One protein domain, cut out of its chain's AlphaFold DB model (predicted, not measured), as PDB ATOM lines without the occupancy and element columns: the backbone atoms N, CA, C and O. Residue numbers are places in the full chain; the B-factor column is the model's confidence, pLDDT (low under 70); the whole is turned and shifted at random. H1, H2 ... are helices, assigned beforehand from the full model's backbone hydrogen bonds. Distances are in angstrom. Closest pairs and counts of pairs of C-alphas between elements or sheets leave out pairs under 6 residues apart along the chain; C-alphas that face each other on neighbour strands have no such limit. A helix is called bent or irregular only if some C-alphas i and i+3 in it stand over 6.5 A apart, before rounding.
ATOM      1  N   LYS A   4     -36.439  45.469   2.273       76.44
ATOM      2  CA  LYS A   4     -35.998  44.355   1.429       76.44
ATOM      3  C   LYS A   4     -34.604  43.858   1.802       76.44
ATOM      4  O   LYS A   4     -34.404  42.658   1.955       76.44
ATOM      5  N   ILE A   5     -33.667  44.781   2.030       76.88
ATOM      6  CA  ILE A   5     -32.278  44.472   2.409       76.88
ATOM      7  C   ILE A   5     -32.231  43.894   3.828       76.88
ATOM      8  O   ILE A   5     -31.554  42.899   4.074       76.88
ATOM      9  N   LYS A   6     -32.996  44.473   4.763       79.19
ATOM     10  CA  LYS A   6     -33.055  43.998   6.154       79.19
ATOM     11  C   LYS A   6     -33.633  42.584   6.257       79.19
ATOM     12  O   LYS A   6     -33.092  41.759   6.990       79.19
ATOM     13  N   SER A   7     -34.707  42.307   5.522       75.00
ATOM     14  CA  SER A   7     -35.334  40.984   5.479       75.00
ATOM     15  C   SER A   7     -34.430  39.958   4.789       75.00
ATOM     16  O   SER A   7     -34.203  38.885   5.348       75.00
ATOM     17  N   ALA A   8     -33.824  40.318   3.649       76.12
ATOM     18  CA  ALA A   8     -32.882  39.456   2.935       76.12
ATOM     19  C   ALA A   8     -31.693  39.049   3.820       76.12
ATOM     20  O   ALA A   8     -31.431  37.860   3.956       76.12
ATOM     21  N   LEU A   9     -31.049  39.997   4.512       74.88
ATOM     22  CA  LEU A   9     -29.936  39.705   5.428       74.88
ATOM     23  C   LEU A   9     -30.350  38.837   6.624       74.88
ATOM     24  O   LEU A   9     -29.578  37.994   7.080       74.88
ATOM     25  N   LYS A  10     -31.564  39.034   7.158       79.25
ATOM     26  CA  LYS A  10     -32.074  38.215   8.268       79.25
ATOM     27  C   LYS A  10     -32.298  36.767   7.822       79.25
ATOM     28  O   LYS A  10     -31.942  35.857   8.568       79.25
ATOM     29  N   LYS A  11     -32.842  36.566   6.619       75.00
ATOM     30  CA  LYS A  11     -33.105  35.241   6.034       75.00
ATOM     31  C   LYS A  11     -31.835  34.566   5.509       75.00
ATOM     32  O   LYS A  11     -31.723  33.347   5.573       75.00
ATOM     33  N   SER A  12     -30.849  35.337   5.054       80.06
ATOM     34  CA  SER A  12     -29.638  34.803   4.429       80.06
ATOM     35  C   SER A  12     -28.579  34.311   5.415       80.06
ATOM     36  O   SER A  12     -27.611  33.710   4.969       80.06
ATOM     37  N   LYS A  13     -28.721  34.515   6.736       81.56
ATOM     38  CA  LYS A  13     -27.707  34.094   7.728       81.56
ATOM     39  C   LYS A  13     -27.327  32.615   7.606       81.56
ATOM     40  O   LYS A  13     -26.147  32.296   7.563       81.56
ATOM     41  N   MET A  14     -28.323  31.734   7.497       81.00
ATOM     42  CA  MET A  14     -28.085  30.300   7.307       81.00
ATOM     43  C   MET A  14     -27.420  30.023   5.952       81.00
ATOM     44  O   MET A  14     -26.472  29.250   5.870       81.00
ATOM     45  N   ALA A  15     -27.860  30.713   4.896       84.38
ATOM     46  CA  ALA A  15     -27.289  30.570   3.560       84.38
ATOM     47  C   ALA A  15     -25.815  31.011   3.495       84.38
ATOM     48  O   ALA A  15     -25.025  30.373   2.807       84.38
ATOM     49  N   LEU A  16     -25.423  32.055   4.237       88.06
ATOM     50  CA  LEU A  16     -24.029  32.499   4.341       88.06
ATOM     51  C   LEU A  16     -23.146  31.438   5.014       88.06
ATOM     52  O   LEU A  16     -22.043  31.180   4.540       88.06
ATOM     53  N   ILE A  17     -23.634  30.801   6.084       89.44
ATOM     54  CA  ILE A  17     -22.909  29.720   6.776       89.44
ATOM     55  C   ILE A  17     -22.727  28.521   5.839       89.44
ATOM     56  O   ILE A  17     -21.621  28.000   5.712       89.44
ATOM     57  N   ILE A  18     -23.795  28.120   5.142       88.75
ATOM     58  CA  ILE A  18     -23.745  27.028   4.162       88.75
ATOM     59  C   ILE A  18     -22.752  27.358   3.044       88.75
ATOM     60  O   ILE A  18     -21.925  26.522   2.690       88.75
ATOM     61  N   ALA A  19     -22.780  28.582   2.515       90.56
ATOM     62  CA  ALA A  19     -21.858  29.001   1.468       90.56
ATOM     63  C   ALA A  19     -20.395  29.009   1.931       90.56
ATOM     64  O   ALA A  19     -19.526  28.589   1.172       90.56
ATOM     65  N   ALA A  20     -20.116  29.422   3.171       93.19
ATOM     66  CA  ALA A  20     -18.773  29.350   3.741       93.19
ATOM     67  C   ALA A  20     -18.288  27.897   3.884       93.19
ATOM     68  O   ALA A  20     -17.147  27.595   3.542       93.19
ATOM     69  N   ALA A  21     -19.157  26.979   4.323       94.44
ATOM     70  CA  ALA A  21     -18.831  25.555   4.399       94.44
ATOM     71  C   ALA A  21     -18.557  24.949   3.010       94.44
ATOM     72  O   ALA A  21     -17.576  24.226   2.835       94.44
ATOM     73  N   ILE A  22     -19.380  25.288   2.010       93.81
ATOM     74  CA  ILE A  22     -19.171  24.880   0.612       93.81
ATOM     75  C   ILE A  22     -17.850  25.438   0.081       93.81
ATOM     76  O   ILE A  22     -17.103  24.712  -0.565       93.81
ATOM     77  N   TRP A  23     -17.541  26.702   0.363       95.56
ATOM     78  CA  TRP A  23     -16.296  27.330  -0.067       95.56
ATOM     79  C   TRP A  23     -15.063  26.605   0.489       95.56
ATOM     80  O   TRP A  23     -14.171  26.253  -0.279       95.56
ATOM     81  N   ILE A  24     -15.055  26.272   1.784       94.94
ATOM     82  CA  ILE A  24     -13.974  25.484   2.402       94.94
ATOM     83  C   ILE A  24     -13.863  24.098   1.748       94.94
ATOM     84  O   ILE A  24     -12.760  23.651   1.427       94.94
ATOM     85  N   ALA A  25     -14.993  23.426   1.511       94.94
ATOM     86  CA  ALA A  25     -15.003  22.126   0.847       94.94
ATOM     87  C   ALA A  25     -14.441  22.210  -0.582       94.94
ATOM     88  O   ALA A  25     -13.626  21.375  -0.963       94.94
ATOM     89  N   LEU A  26     -14.813  23.236  -1.353       95.31
ATOM     90  CA  LEU A  26     -14.270  23.478  -2.692       95.31
ATOM     91  C   LEU A  26     -12.772  23.785  -2.655       95.31
ATOM     92  O   LEU A  26     -12.037  23.297  -3.508       95.31
ATOM     93  N   SER A  27     -12.296  24.527  -1.657       94.00
ATOM     94  CA  SER A  27     -10.869  24.824  -1.525       94.00
ATOM     95  C   SER A  27     -10.034  23.544  -1.377       94.00
ATOM     96  O   SER A  27      -9.020  23.356  -2.058       94.00
ATOM     97  N   ILE A  28     -10.512  22.602  -0.562       93.62
ATOM     98  CA  ILE A  28      -9.834  21.323  -0.319       93.62
ATOM     99  C   ILE A  28     -10.015  20.350  -1.491       93.62
ATOM    100  O   ILE A  28      -9.051  19.727  -1.934       93.62
ATOM    101  N   LEU A  29     -11.247  20.188  -1.977       94.19
ATOM    102  CA  LEU A  29     -11.604  19.144  -2.941       94.19
ATOM    103  C   LEU A  29     -11.342  19.545  -4.391       94.19
ATOM    104  O   LEU A  29     -11.226  18.666  -5.236       94.19
ATOM    105  N   LEU A  30     -11.270  20.844  -4.691       94.25
ATOM    106  CA  LEU A  30     -11.171  21.359  -6.055       94.25
ATOM    107  C   LEU A  30      -9.960  22.279  -6.237       94.25
ATOM    108  O   LEU A  30      -9.112  21.985  -7.082       94.25
ATOM    109  N   SER A  31      -9.817  23.341  -5.437       95.38
ATOM    110  CA  SER A  31      -8.706  24.293  -5.611       95.38
ATOM    111  C   SER A  31      -7.343  23.635  -5.396       95.38
ATOM    112  O   SER A  31      -6.438  23.823  -6.214       95.38
ATOM    113  N   ALA A  32      -7.182  22.844  -4.329       95.38
ATOM    114  CA  ALA A  32      -5.902  22.219  -4.004       95.38
ATOM    115  C   ALA A  32      -5.425  21.206  -5.071       95.38
ATOM    116  O   ALA A  32      -4.298  21.368  -5.551       95.38
ATOM    117  N   PRO A  33      -6.239  20.228  -5.530       95.44
ATOM    118  CA  PRO A  33      -5.848  19.333  -6.623       95.44
ATOM    119  C   PRO A  33      -5.511  20.066  -7.923       95.44
ATOM    120  O   PRO A  33      -4.518  19.734  -8.574       95.44
ATOM    121  N   ILE A  34      -6.287  21.091  -8.298       95.19
ATOM    122  CA  ILE A  34      -6.032  21.873  -9.516       95.19
ATOM    123  C   ILE A  34      -4.694  22.607  -9.408       95.19
ATOM    124  O   ILE A  34      -3.877  22.528 -10.324       95.19
ATOM    125  N   ALA A  35      -4.434  23.284  -8.289       95.38
ATOM    126  CA  ALA A  35      -3.209  24.054  -8.093       95.38
ATOM    127  C   ALA A  35      -1.947  23.180  -8.139       95.38
ATOM    128  O   ALA A  35      -0.959  23.548  -8.781       95.38
ATOM    129  N   VAL A  36      -1.990  22.008  -7.498       95.50
ATOM    130  CA  VAL A  36      -0.891  21.034  -7.542       95.50
ATOM    131  C   VAL A  36      -0.668  20.536  -8.967       95.50
ATOM    132  O   VAL A  36       0.466  20.550  -9.444       95.50
ATOM    133  N   SER A  37      -1.747  20.209  -9.678       95.44
ATOM    134  CA  SER A  37      -1.679  19.714 -11.057       95.44
ATOM    135  C   SER A  37      -1.103  20.752 -12.019       95.44
ATOM    136  O   SER A  37      -0.263  20.407 -12.844       95.44
ATOM    137  N   VAL A  38      -1.474  22.031 -11.874       94.38
ATOM    138  CA  VAL A  38      -0.897  23.135 -12.664       94.38
ATOM    139  C   VAL A  38       0.610  23.242 -12.445       94.38
ATOM    140  O   VAL A  38       1.362  23.467 -13.396       94.38
ATOM    141  N   LYS A  39       1.089  23.071 -11.205       94.00
ATOM    142  CA  LYS A  39       2.532  23.083 -10.960       94.00
ATOM    143  C   LYS A  39       3.185  21.851 -11.609       94.00
ATOM    144  O   LYS A  39       4.160  21.993 -12.346       94.00
ATOM    145  N   GLU A  40       2.689  20.649 -11.339       92.88
ATOM    146  CA  GLU A  40       3.309  19.392 -11.796       92.88
ATOM    147  C   GLU A  40       3.348  19.253 -13.330       92.88
ATOM    148  O   GLU A  40       4.267  18.630 -13.879       92.88
ATOM    149  N   SER A  41       2.413  19.900 -14.028       93.69
ATOM    150  CA  SER A  41       2.395  20.004 -15.488       93.69
ATOM    151  C   SER A  41       3.231  21.159 -16.055       93.69
ATOM    152  O   SER A  41       3.410  21.245 -17.268       93.69
ATOM    153  N   THR A  42       3.781  22.034 -15.207       92.00
ATOM    154  CA  THR A  42       4.687  23.111 -15.627       92.00
ATOM    155  C   THR A  42       6.139  22.634 -15.567       92.00
ATOM    156  O   THR A  42       6.779  22.651 -14.505       92.00
ATOM    157  N   ILE A  43       6.674  22.230 -16.722       85.56
ATOM    158  CA  ILE A  43       8.056  21.759 -16.897       85.56
ATOM    159  C   ILE A  43       8.889  22.906 -17.472       85.56
ATOM    160  O   ILE A  43       8.542  23.477 -18.500       85.56
ATOM    161  N   ASN A  44       9.985  23.275 -16.801       84.75
ATOM    162  CA  ASN A  44      10.881  24.364 -17.227       84.75
ATOM    163  C   ASN A  44      10.169  25.708 -17.506       84.75
ATOM    164  O   ASN A  44      10.606  26.487 -18.345       84.75
ATOM    165  N   GLY A  45       9.065  25.983 -16.802       83.56
ATOM    166  CA  GLY A  45       8.276  27.212 -16.961       83.56
ATOM    167  C   GLY A  45       7.239  27.175 -18.088       83.56
ATOM    168  O   GLY A  45       6.478  28.129 -18.226       83.56
ATOM    169  N   ILE A  46       7.160  26.081 -18.849       89.75
ATOM    170  CA  ILE A  46       6.166  25.879 -19.905       89.75
ATOM    171  C   ILE A  46       5.077  24.946 -19.375       89.75
ATOM    172  O   ILE A  46       5.365  23.874 -18.842       89.75
ATOM    173  N   PHE A  47       3.823  25.376 -19.497       92.38
ATOM    174  CA  PHE A  47       2.663  24.585 -19.105       92.38
ATOM    175  C   PHE A  47       2.303  23.574 -20.199       92.38
ATOM    176  O   PHE A  47       2.065  23.963 -21.343       92.38
ATOM    177  N   ASP A  48       2.221  22.296 -19.832       93.69
ATOM    178  CA  ASP A  48       1.772  21.211 -20.705       93.69
ATOM    179  C   ASP A  48       0.329  20.806 -20.358       93.69
ATOM    180  O   ASP A  48       0.043  20.319 -19.259       93.69
ATOM    181  N   SER A  49      -0.596  21.011 -21.298       90.19
ATOM    182  CA  SER A  49      -2.012  20.686 -21.111       90.19
ATOM    183  C   SER A  49      -2.292  19.182 -21.110       90.19
ATOM    184  O   SER A  49      -3.179  18.741 -20.381       90.19
ATOM    185  N   SER A  50      -1.537  18.386 -21.871       91.19
ATOM    186  CA  SER A  50      -1.696  16.928 -21.906       91.19
ATOM    187  C   SER A  50      -1.318  16.337 -20.555       91.19
ATOM    188  O   SER A  50      -2.098  15.604 -19.943       91.19
ATOM    189  N   LYS A  51      -0.156  16.747 -20.037       91.31
ATOM    190  CA  LYS A  51       0.316  16.320 -18.718       91.31
ATOM    191  C   LYS A  51      -0.580  16.834 -17.591       91.31
ATOM    192  O   LYS A  51      -0.764  16.149 -16.591       91.31
ATOM    193  N   PHE A  52      -1.167  18.023 -17.740       94.88
ATOM    194  CA  PHE A  52      -2.122  18.541 -16.763       94.88
ATOM    195  C   PHE A  52      -3.303  17.588 -16.565       94.88
ATOM    196  O   PHE A  52      -3.576  17.214 -15.429       94.88
ATOM    197  N   PHE A  53      -3.971  17.158 -17.640       91.50
ATOM    198  CA  PHE A  53      -5.126  16.262 -17.520       91.50
ATOM    199  C   PHE A  53      -4.752  14.865 -17.013       91.50
ATOM    200  O   PHE A  53      -5.530  14.273 -16.267       91.50
ATOM    201  N   GLU A  54      -3.564  14.367 -17.358       91.19
ATOM    202  CA  GLU A  54      -3.042  13.097 -16.840       91.19
ATOM    203  C   GLU A  54      -2.900  13.125 -15.309       91.19
ATOM    204  O   GLU A  54      -3.372  12.234 -14.602       91.19
ATOM    205  N   VAL A  55      -2.287  14.187 -14.784       94.19
ATOM    206  CA  VAL A  55      -1.989  14.313 -13.353       94.19
ATOM    207  C   VAL A  55      -3.217  14.792 -12.558       94.19
ATOM    208  O   VAL A  55      -3.387  14.409 -11.400       94.19
ATOM    209  N   LEU A  56      -4.125  15.559 -13.174       93.81
ATOM    210  CA  LEU A  56      -5.306  16.139 -12.526       93.81
ATOM    211  C   LEU A  56      -6.177  15.093 -11.822       93.81
ATOM    212  O   LEU A  56      -6.485  15.237 -10.637       93.81
ATOM    213  N   PHE A  57      -6.560  14.029 -12.528       89.25
ATOM    214  CA  PHE A  57      -7.419  12.988 -11.956       89.25
ATOM    215  C   PHE A  57      -6.715  12.178 -10.867       89.25
ATOM    216  O   PHE A  57      -7.356  11.754  -9.906       89.25
ATOM    217  N   SER A  58      -5.395  12.011 -10.971       91.44
ATOM    218  CA  SER A  58      -4.600  11.395  -9.908       91.44
ATOM    219  C   SER A  58      -4.611  12.267  -8.651       91.44
ATOM    220  O   SER A  58      -4.901  11.781  -7.556       91.44
ATOM    221  N   ASN A  59      -4.424  13.580  -8.812       93.44
ATOM    222  CA  ASN A  59      -4.449  14.527  -7.704       93.44
ATOM    223  C   ASN A  59      -5.833  14.639  -7.047       93.44
ATOM    224  O   ASN A  59      -5.905  14.780  -5.828       93.44
ATOM    225  N   PHE A  60      -6.941  14.484  -7.772       92.31
ATOM    226  CA  PHE A  60      -8.266  14.408  -7.133       92.31
ATOM    227  C   PHE A  60      -8.405  13.235  -6.147       92.31
ATOM    228  O   PHE A  60      -9.131  13.354  -5.161       92.31
ATOM    229  N   ASN A  61      -7.670  12.139  -6.353       90.12
ATOM    230  CA  ASN A  61      -7.684  10.982  -5.454       90.12
ATOM    231  C   ASN A  61      -6.693  11.106  -4.280       90.12
ATOM    232  O   ASN A  61      -6.767  10.330  -3.329       90.12
ATOM    233  N   THR A  62      -5.779  12.081  -4.302       91.06
ATOM    234  CA  THR A  62      -4.691  12.226  -3.315       91.06
ATOM    235  C   THR A  62      -4.789  13.522  -2.503       91.06
ATOM    236  O   THR A  62      -3.789  14.191  -2.217       91.06
ATOM    237  N   ILE A  63      -6.007  13.849  -2.053       88.81
ATOM    238  CA  ILE A  63      -6.354  15.094  -1.338       88.81
ATOM    239  C   ILE A  63      -5.392  15.397  -0.179       88.81
ATOM    240  O   ILE A  63      -4.877  16.510  -0.089       88.81
ATOM    241  N   GLY A  64      -5.090  14.413   0.675       89.38
ATOM    242  CA  GLY A  64      -4.209  14.615   1.832       89.38
ATOM    243  C   GLY A  64      -2.802  15.095   1.454       89.38
ATOM    244  O   GLY A  64      -2.243  15.962   2.122       89.38
ATOM    245  N   SER A  65      -2.255  14.590   0.343       91.12
ATOM    246  CA  SER A  65      -0.945  15.022  -0.163       91.12
ATOM    247  C   SER A  65      -0.997  16.405  -0.814       91.12
ATOM    248  O   SER A  65      -0.039  17.170  -0.728       91.12
ATOM    249  N   ASN A  66      -2.125  16.766  -1.424       93.62
ATOM    250  CA  ASN A  66      -2.274  18.079  -2.043       93.62
ATOM    251  C   ASN A  66      -2.339  19.183  -0.996       93.62
ATOM    252  O   ASN A  66      -1.737  20.232  -1.201       93.62
ATOM    253  N   ILE A  67      -2.996  18.929   0.141       92.25
ATOM    254  CA  ILE A  67      -3.066  19.883   1.253       92.25
ATOM    255  C   ILE A  67      -1.660  20.235   1.753       92.25
ATOM    256  O   ILE A  67      -1.369  21.404   1.967       92.25
ATOM    257  N   SER A  68      -0.758  19.263   1.910       92.31
ATOM    258  CA  SER A  68       0.610  19.579   2.339       92.31
ATOM    259  C   SER A  68       1.402  20.308   1.249       92.31
ATOM    260  O   SER A  68       2.134  21.252   1.552       92.31
ATOM    261  N   LYS A  69       1.218  19.931  -0.024       93.38
ATOM    262  CA  LYS A  69       1.895  20.569  -1.163       93.38
ATOM    263  C   LYS A  69       1.510  22.038  -1.340       93.38
ATOM    264  O   LYS A  69       2.401  22.838  -1.600       93.38
ATOM    265  N   ILE A  70       0.239  22.422  -1.177       94.38
ATOM    266  CA  ILE A  70      -0.196  23.817  -1.406       94.38
ATOM    267  C   ILE A  70       0.458  24.830  -0.457       94.38
ATOM    268  O   ILE A  70       0.580  25.996  -0.822       94.38
ATOM    269  N   PHE A  71       0.936  24.409   0.718       93.00
ATOM    270  CA  PHE A  71       1.659  25.287   1.646       93.00
ATOM    271  C   PHE A  71       3.147  25.450   1.308       93.00
ATOM    272  O   PHE A  71       3.825  26.287   1.904       93.00
ATOM    273  N   LEU A  72       3.671  24.695   0.337       94.44
ATOM    274  CA  LEU A  72       5.050  24.847  -0.119       94.44
ATOM    275  C   LEU A  72       5.210  26.124  -0.971       94.44
ATOM    276  O   LEU A  72       4.311  26.464  -1.752       94.44
ATOM    277  N   PRO A  73       6.375  26.803  -0.918       92.75
ATOM    278  CA  PRO A  73       6.588  28.085  -1.603       92.75
ATOM    279  C   PRO A  73       6.358  28.058  -3.119       92.75
ATOM    280  O   PRO A  73       5.951  29.058  -3.702       92.75
ATOM    281  N   SER A  74       6.602  26.919  -3.769       91.38
ATOM    282  CA  SER A  74       6.434  26.759  -5.218       91.38
ATOM    283  C   SER A  74       4.981  26.553  -5.660       91.38
ATOM    284  O   SER A  74       4.672  26.798  -6.824       91.38
ATOM    285  N   TYR A  75       4.095  26.128  -4.756       94.00
ATOM    286  CA  TYR A  75       2.692  25.812  -5.052       94.00
ATOM    287  C   TYR A  75       1.739  26.891  -4.530       94.00
ATOM    288  O   TYR A  75       0.755  27.211  -5.196       94.00
ATOM    289  N   SER A  76       2.049  27.492  -3.379       93.62
ATOM    290  CA  SER A  76       1.199  28.480  -2.701       93.62
ATOM    291  C   SER A  76       0.758  29.651  -3.600       93.62
ATOM    292  O   SER A  76      -0.441  29.937  -3.653       93.62
ATOM    293  N   PRO A  77       1.634  30.282  -4.412       94.31
ATOM    294  CA  PRO A  77       1.207  31.364  -5.305       94.31
ATOM    295  C   PRO A  77       0.217  30.913  -6.387       94.31
ATOM    296  O   PRO A  77      -0.625  31.698  -6.821       94.31
ATOM    297  N   ILE A  78       0.322  29.663  -6.842       95.06
ATOM    298  CA  ILE A  78      -0.597  29.079  -7.830       95.06
ATOM    299  C   ILE A  78      -1.927  28.766  -7.148       95.06
ATOM    300  O   ILE A  78      -2.981  29.106  -7.684       95.06
ATOM    301  N   PHE A  79      -1.880  28.196  -5.943       96.00
ATOM    302  CA  PHE A  79      -3.061  27.908  -5.140       96.00
ATOM    303  C   PHE A  79      -3.899  29.159  -4.884       96.00
ATOM    304  O   PHE A  79      -5.074  29.161  -5.230       96.00
ATOM    305  N   TRP A  80      -3.309  30.250  -4.395       95.25
ATOM    306  CA  TRP A  80      -4.063  31.481  -4.127       95.25
ATOM    307  C   TRP A  80      -4.666  32.121  -5.382       95.25
ATOM    308  O   TRP A  80      -5.725  32.743  -5.301       95.25
ATOM    309  N   LYS A  81      -4.045  31.937  -6.556       95.56
ATOM    310  CA  LYS A  81      -4.646  32.351  -7.834       95.56
ATOM    311  C   LYS A  81      -5.882  31.516  -8.163       95.56
ATOM    312  O   LYS A  81      -6.924  32.086  -8.471       95.56
ATOM    313  N   VAL A  82      -5.777  30.187  -8.078       95.44
ATOM    314  CA  VAL A  82      -6.904  29.264  -8.316       95.44
ATOM    315  C   VAL A  82      -8.030  29.526  -7.313       95.44
ATOM    316  O   VAL A  82      -9.181  29.702  -7.709       95.44
ATOM    317  N   GLU A  83      -7.686  29.642  -6.033       95.69
ATOM    318  CA  GLU A  83      -8.611  29.937  -4.942       95.69
ATOM    319  C   GLU A  83      -9.318  31.282  -5.145       95.69
ATOM    320  O   GLU A  83     -10.520  31.390  -4.908       95.69
ATOM    321  N   GLY A  84      -8.616  32.294  -5.663       95.75
ATOM    322  CA  GLY A  84      -9.212  33.576  -6.034       95.75
ATOM    323  C   GLY A  84     -10.331  33.428  -7.070       95.75
ATOM    324  O   GLY A  84     -11.421  33.971  -6.876       95.75
ATOM    325  N   TYR A  85     -10.111  32.650  -8.136       94.56
ATOM    326  CA  TYR A  85     -11.144  32.392  -9.148       94.56
ATOM    327  C   TYR A  85     -12.346  31.628  -8.576       94.56
ATOM    328  O   TYR A  85     -13.492  31.996  -8.849       94.56
ATOM    329  N   VAL A  86     -12.102  30.606  -7.748       95.31
ATOM    330  CA  VAL A  86     -13.168  29.834  -7.083       95.31
ATOM    331  C   VAL A  86     -13.979  30.727  -6.145       95.31
ATOM    332  O   VAL A  86     -15.210  30.719  -6.195       95.31
ATOM    333  N   THR A  87     -13.306  31.561  -5.350       95.19
ATOM    334  CA  THR A  87     -13.942  32.506  -4.423       95.19
ATOM    335  C   THR A  87     -14.850  33.484  -5.164       95.19
ATOM    336  O   THR A  87     -15.999  33.674  -4.769       95.19
ATOM    337  N   ILE A  88     -14.381  34.065  -6.274       95.62
ATOM    338  CA  ILE A  88     -15.196  34.958  -7.112       95.62
ATOM    339  C   ILE A  88     -16.450  34.230  -7.615       95.62
ATOM    340  O   ILE A  88     -17.551  34.773  -7.523       95.62
ATOM    341  N   GLY A  89     -16.312  32.989  -8.089       93.94
ATOM    342  CA  GLY A  89     -17.447  32.174  -8.533       93.94
ATOM    343  C   GLY A  89     -18.478  31.927  -7.425       93.94
ATOM    344  O   GLY A  89     -19.678  32.125  -7.637       93.94
ATOM    345  N   VAL A  90     -18.023  31.562  -6.222       93.31
ATOM    346  CA  VAL A  90     -18.897  31.363  -5.052       93.31
ATOM    347  C   VAL A  90     -19.602  32.662  -4.662       93.31
ATOM    348  O   VAL A  90     -20.808  32.649  -4.411       93.31
ATOM    349  N   LEU A  91     -18.897  33.797  -4.667       93.12
ATOM    350  CA  LEU A  91     -19.483  35.103  -4.358       93.12
ATOM    351  C   LEU A  91     -20.558  35.515  -5.370       93.12
ATOM    352  O   LEU A  91     -21.596  36.040  -4.965       93.12
ATOM    353  N   ILE A  92     -20.360  35.241  -6.664       94.06
ATOM    354  CA  ILE A  92     -21.379  35.490  -7.696       94.06
ATOM    355  C   ILE A  92     -22.624  34.638  -7.428       94.06
ATOM    356  O   ILE A  92     -23.738  35.165  -7.413       94.06
ATOM    357  N   MET A  93     -22.456  33.338  -7.165       91.12
ATOM    358  CA  MET A  93     -23.582  32.450  -6.850       91.12
ATOM    359  C   MET A  93     -24.331  32.899  -5.589       91.12
ATOM    360  O   MET A  93     -25.564  32.912  -5.564       91.12
ATOM    361  N   LEU A  94     -23.595  33.337  -4.569       91.12
ATOM    362  CA  LEU A  94     -24.146  33.875  -3.329       91.12
ATOM    363  C   LEU A  94     -24.926  35.172  -3.567       91.12
ATOM    364  O   LEU A  94     -26.046  35.308  -3.075       91.12
ATOM    365  N   ALA A  95     -24.391  36.093  -4.372       89.88
ATOM    366  CA  ALA A  95     -25.080  37.322  -4.748       89.88
ATOM    367  C   ALA A  95     -26.392  37.025  -5.491       89.88
ATOM    368  O   ALA A  95     -27.438  37.571  -5.135       89.88
ATOM    369  N   VAL A  96     -26.374  36.103  -6.462       89.94
ATOM    370  CA  VAL A  96     -27.585  35.667  -7.180       89.94
ATOM    371  C   VAL A  96     -28.607  35.045  -6.220       89.94
ATOM    372  O   VAL A  96     -29.795  35.362  -6.307       89.94
ATOM    373  N   GLY A  97     -28.167  34.206  -5.279       87.25
ATOM    374  CA  GLY A  97     -29.033  33.608  -4.259       87.25
ATOM    375  C   GLY A  97     -29.676  34.646  -3.330       87.25
ATOM    376  O   GLY A  97     -30.877  34.584  -3.056       87.25
ATOM    377  N   ILE A  98     -28.912  35.651  -2.894       86.06
ATOM    378  CA  ILE A  98     -29.426  36.757  -2.072       86.06
ATOM    379  C   ILE A  98     -30.441  37.596  -2.855       86.06
ATOM    380  O   ILE A  98     -31.514  37.898  -2.337       86.06
ATOM    381  N   VAL A  99     -30.152  37.937  -4.113       86.12
ATOM    382  CA  VAL A  99     -31.083  38.708  -4.952       86.12
ATOM    383  C   VAL A  99     -32.386  37.936  -5.172       86.12
ATOM    384  O   VAL A  99     -33.465  38.511  -5.033       86.12
ATOM    385  N   LYS A 100     -32.313  36.628  -5.447       83.19
ATOM    386  CA  LYS A 100     -33.503  35.782  -5.640       83.19
ATOM    387  C   LYS A 100     -34.318  35.553  -4.364       83.19
ATOM    388  O   LYS A 100     -35.523  35.349  -4.465       83.19
ATOM    389  N   SER A 101     -33.692  35.591  -3.187       79.62
ATOM    390  CA  SER A 101     -34.378  35.430  -1.892       79.62
ATOM    391  C   SER A 101     -34.966  36.732  -1.337       79.62
ATOM    392  O   SER A 101     -35.627  36.724  -0.295       79.62
ATOM    393  N   MET A 102     -34.752  37.860  -2.019       82.31
ATOM    394  CA  MET A 102     -35.270  39.152  -1.591       82.31
ATOM    395  C   MET A 102     -36.809  39.186  -1.673       82.31
ATOM    396  O   MET A 102     -37.388  38.772  -2.682       82.31
TER     397      MET A 102
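Overview. This is residues 4 to 102 of the 159 residues of an uncharacterized protein of Clostridium sp. CAG:452 (UniProt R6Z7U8). Two long helices, H1b and H4, run side by side in opposite ways as a rod, with H2 and H3 as a small head on H1b's last part and H1a turned aside at the other end. The printed part has 99 residues with four named helices, H1 to H4, and no named strand: all helix, loose, radius of gyration of the C-alphas 16.8 A, spans 54 by 24 by 23 A.

Along the chain. H1, residues 4 to 40, was assigned as one helix by its hydrogen bonds but is bent: C-alphas 11 and 14 are 7.2 A apart. Arm H1a, residues 4 to 11, begins at (-35.998, 44.355, 1.429); arm H1b, residues 14 to 40, is 38.3 A long. H2 is residues 49 to 61, H3 63 to 70; H4, 76 to 101, 36.3 A, ends at (-34.378, 35.430, -1.892).

Arrangement. H1b touches H4, closest C-alphas Ala 35 and Phe 79, 4.9 A, at a shallow tilt of 29 degrees. Residues 29 to 40 touch H2, Pro 33 to Asn 59, 5.1 A between C-alphas. Every O i to N i+4 pair is within hydrogen-bond range in H1a and H4, against 21 of 23 in H1b, 6 of 9 in H2 and 3 of 4 in H3.

Size, cuts and confidence. The printed part has no cut, and no printed residue is under pLDDT 70.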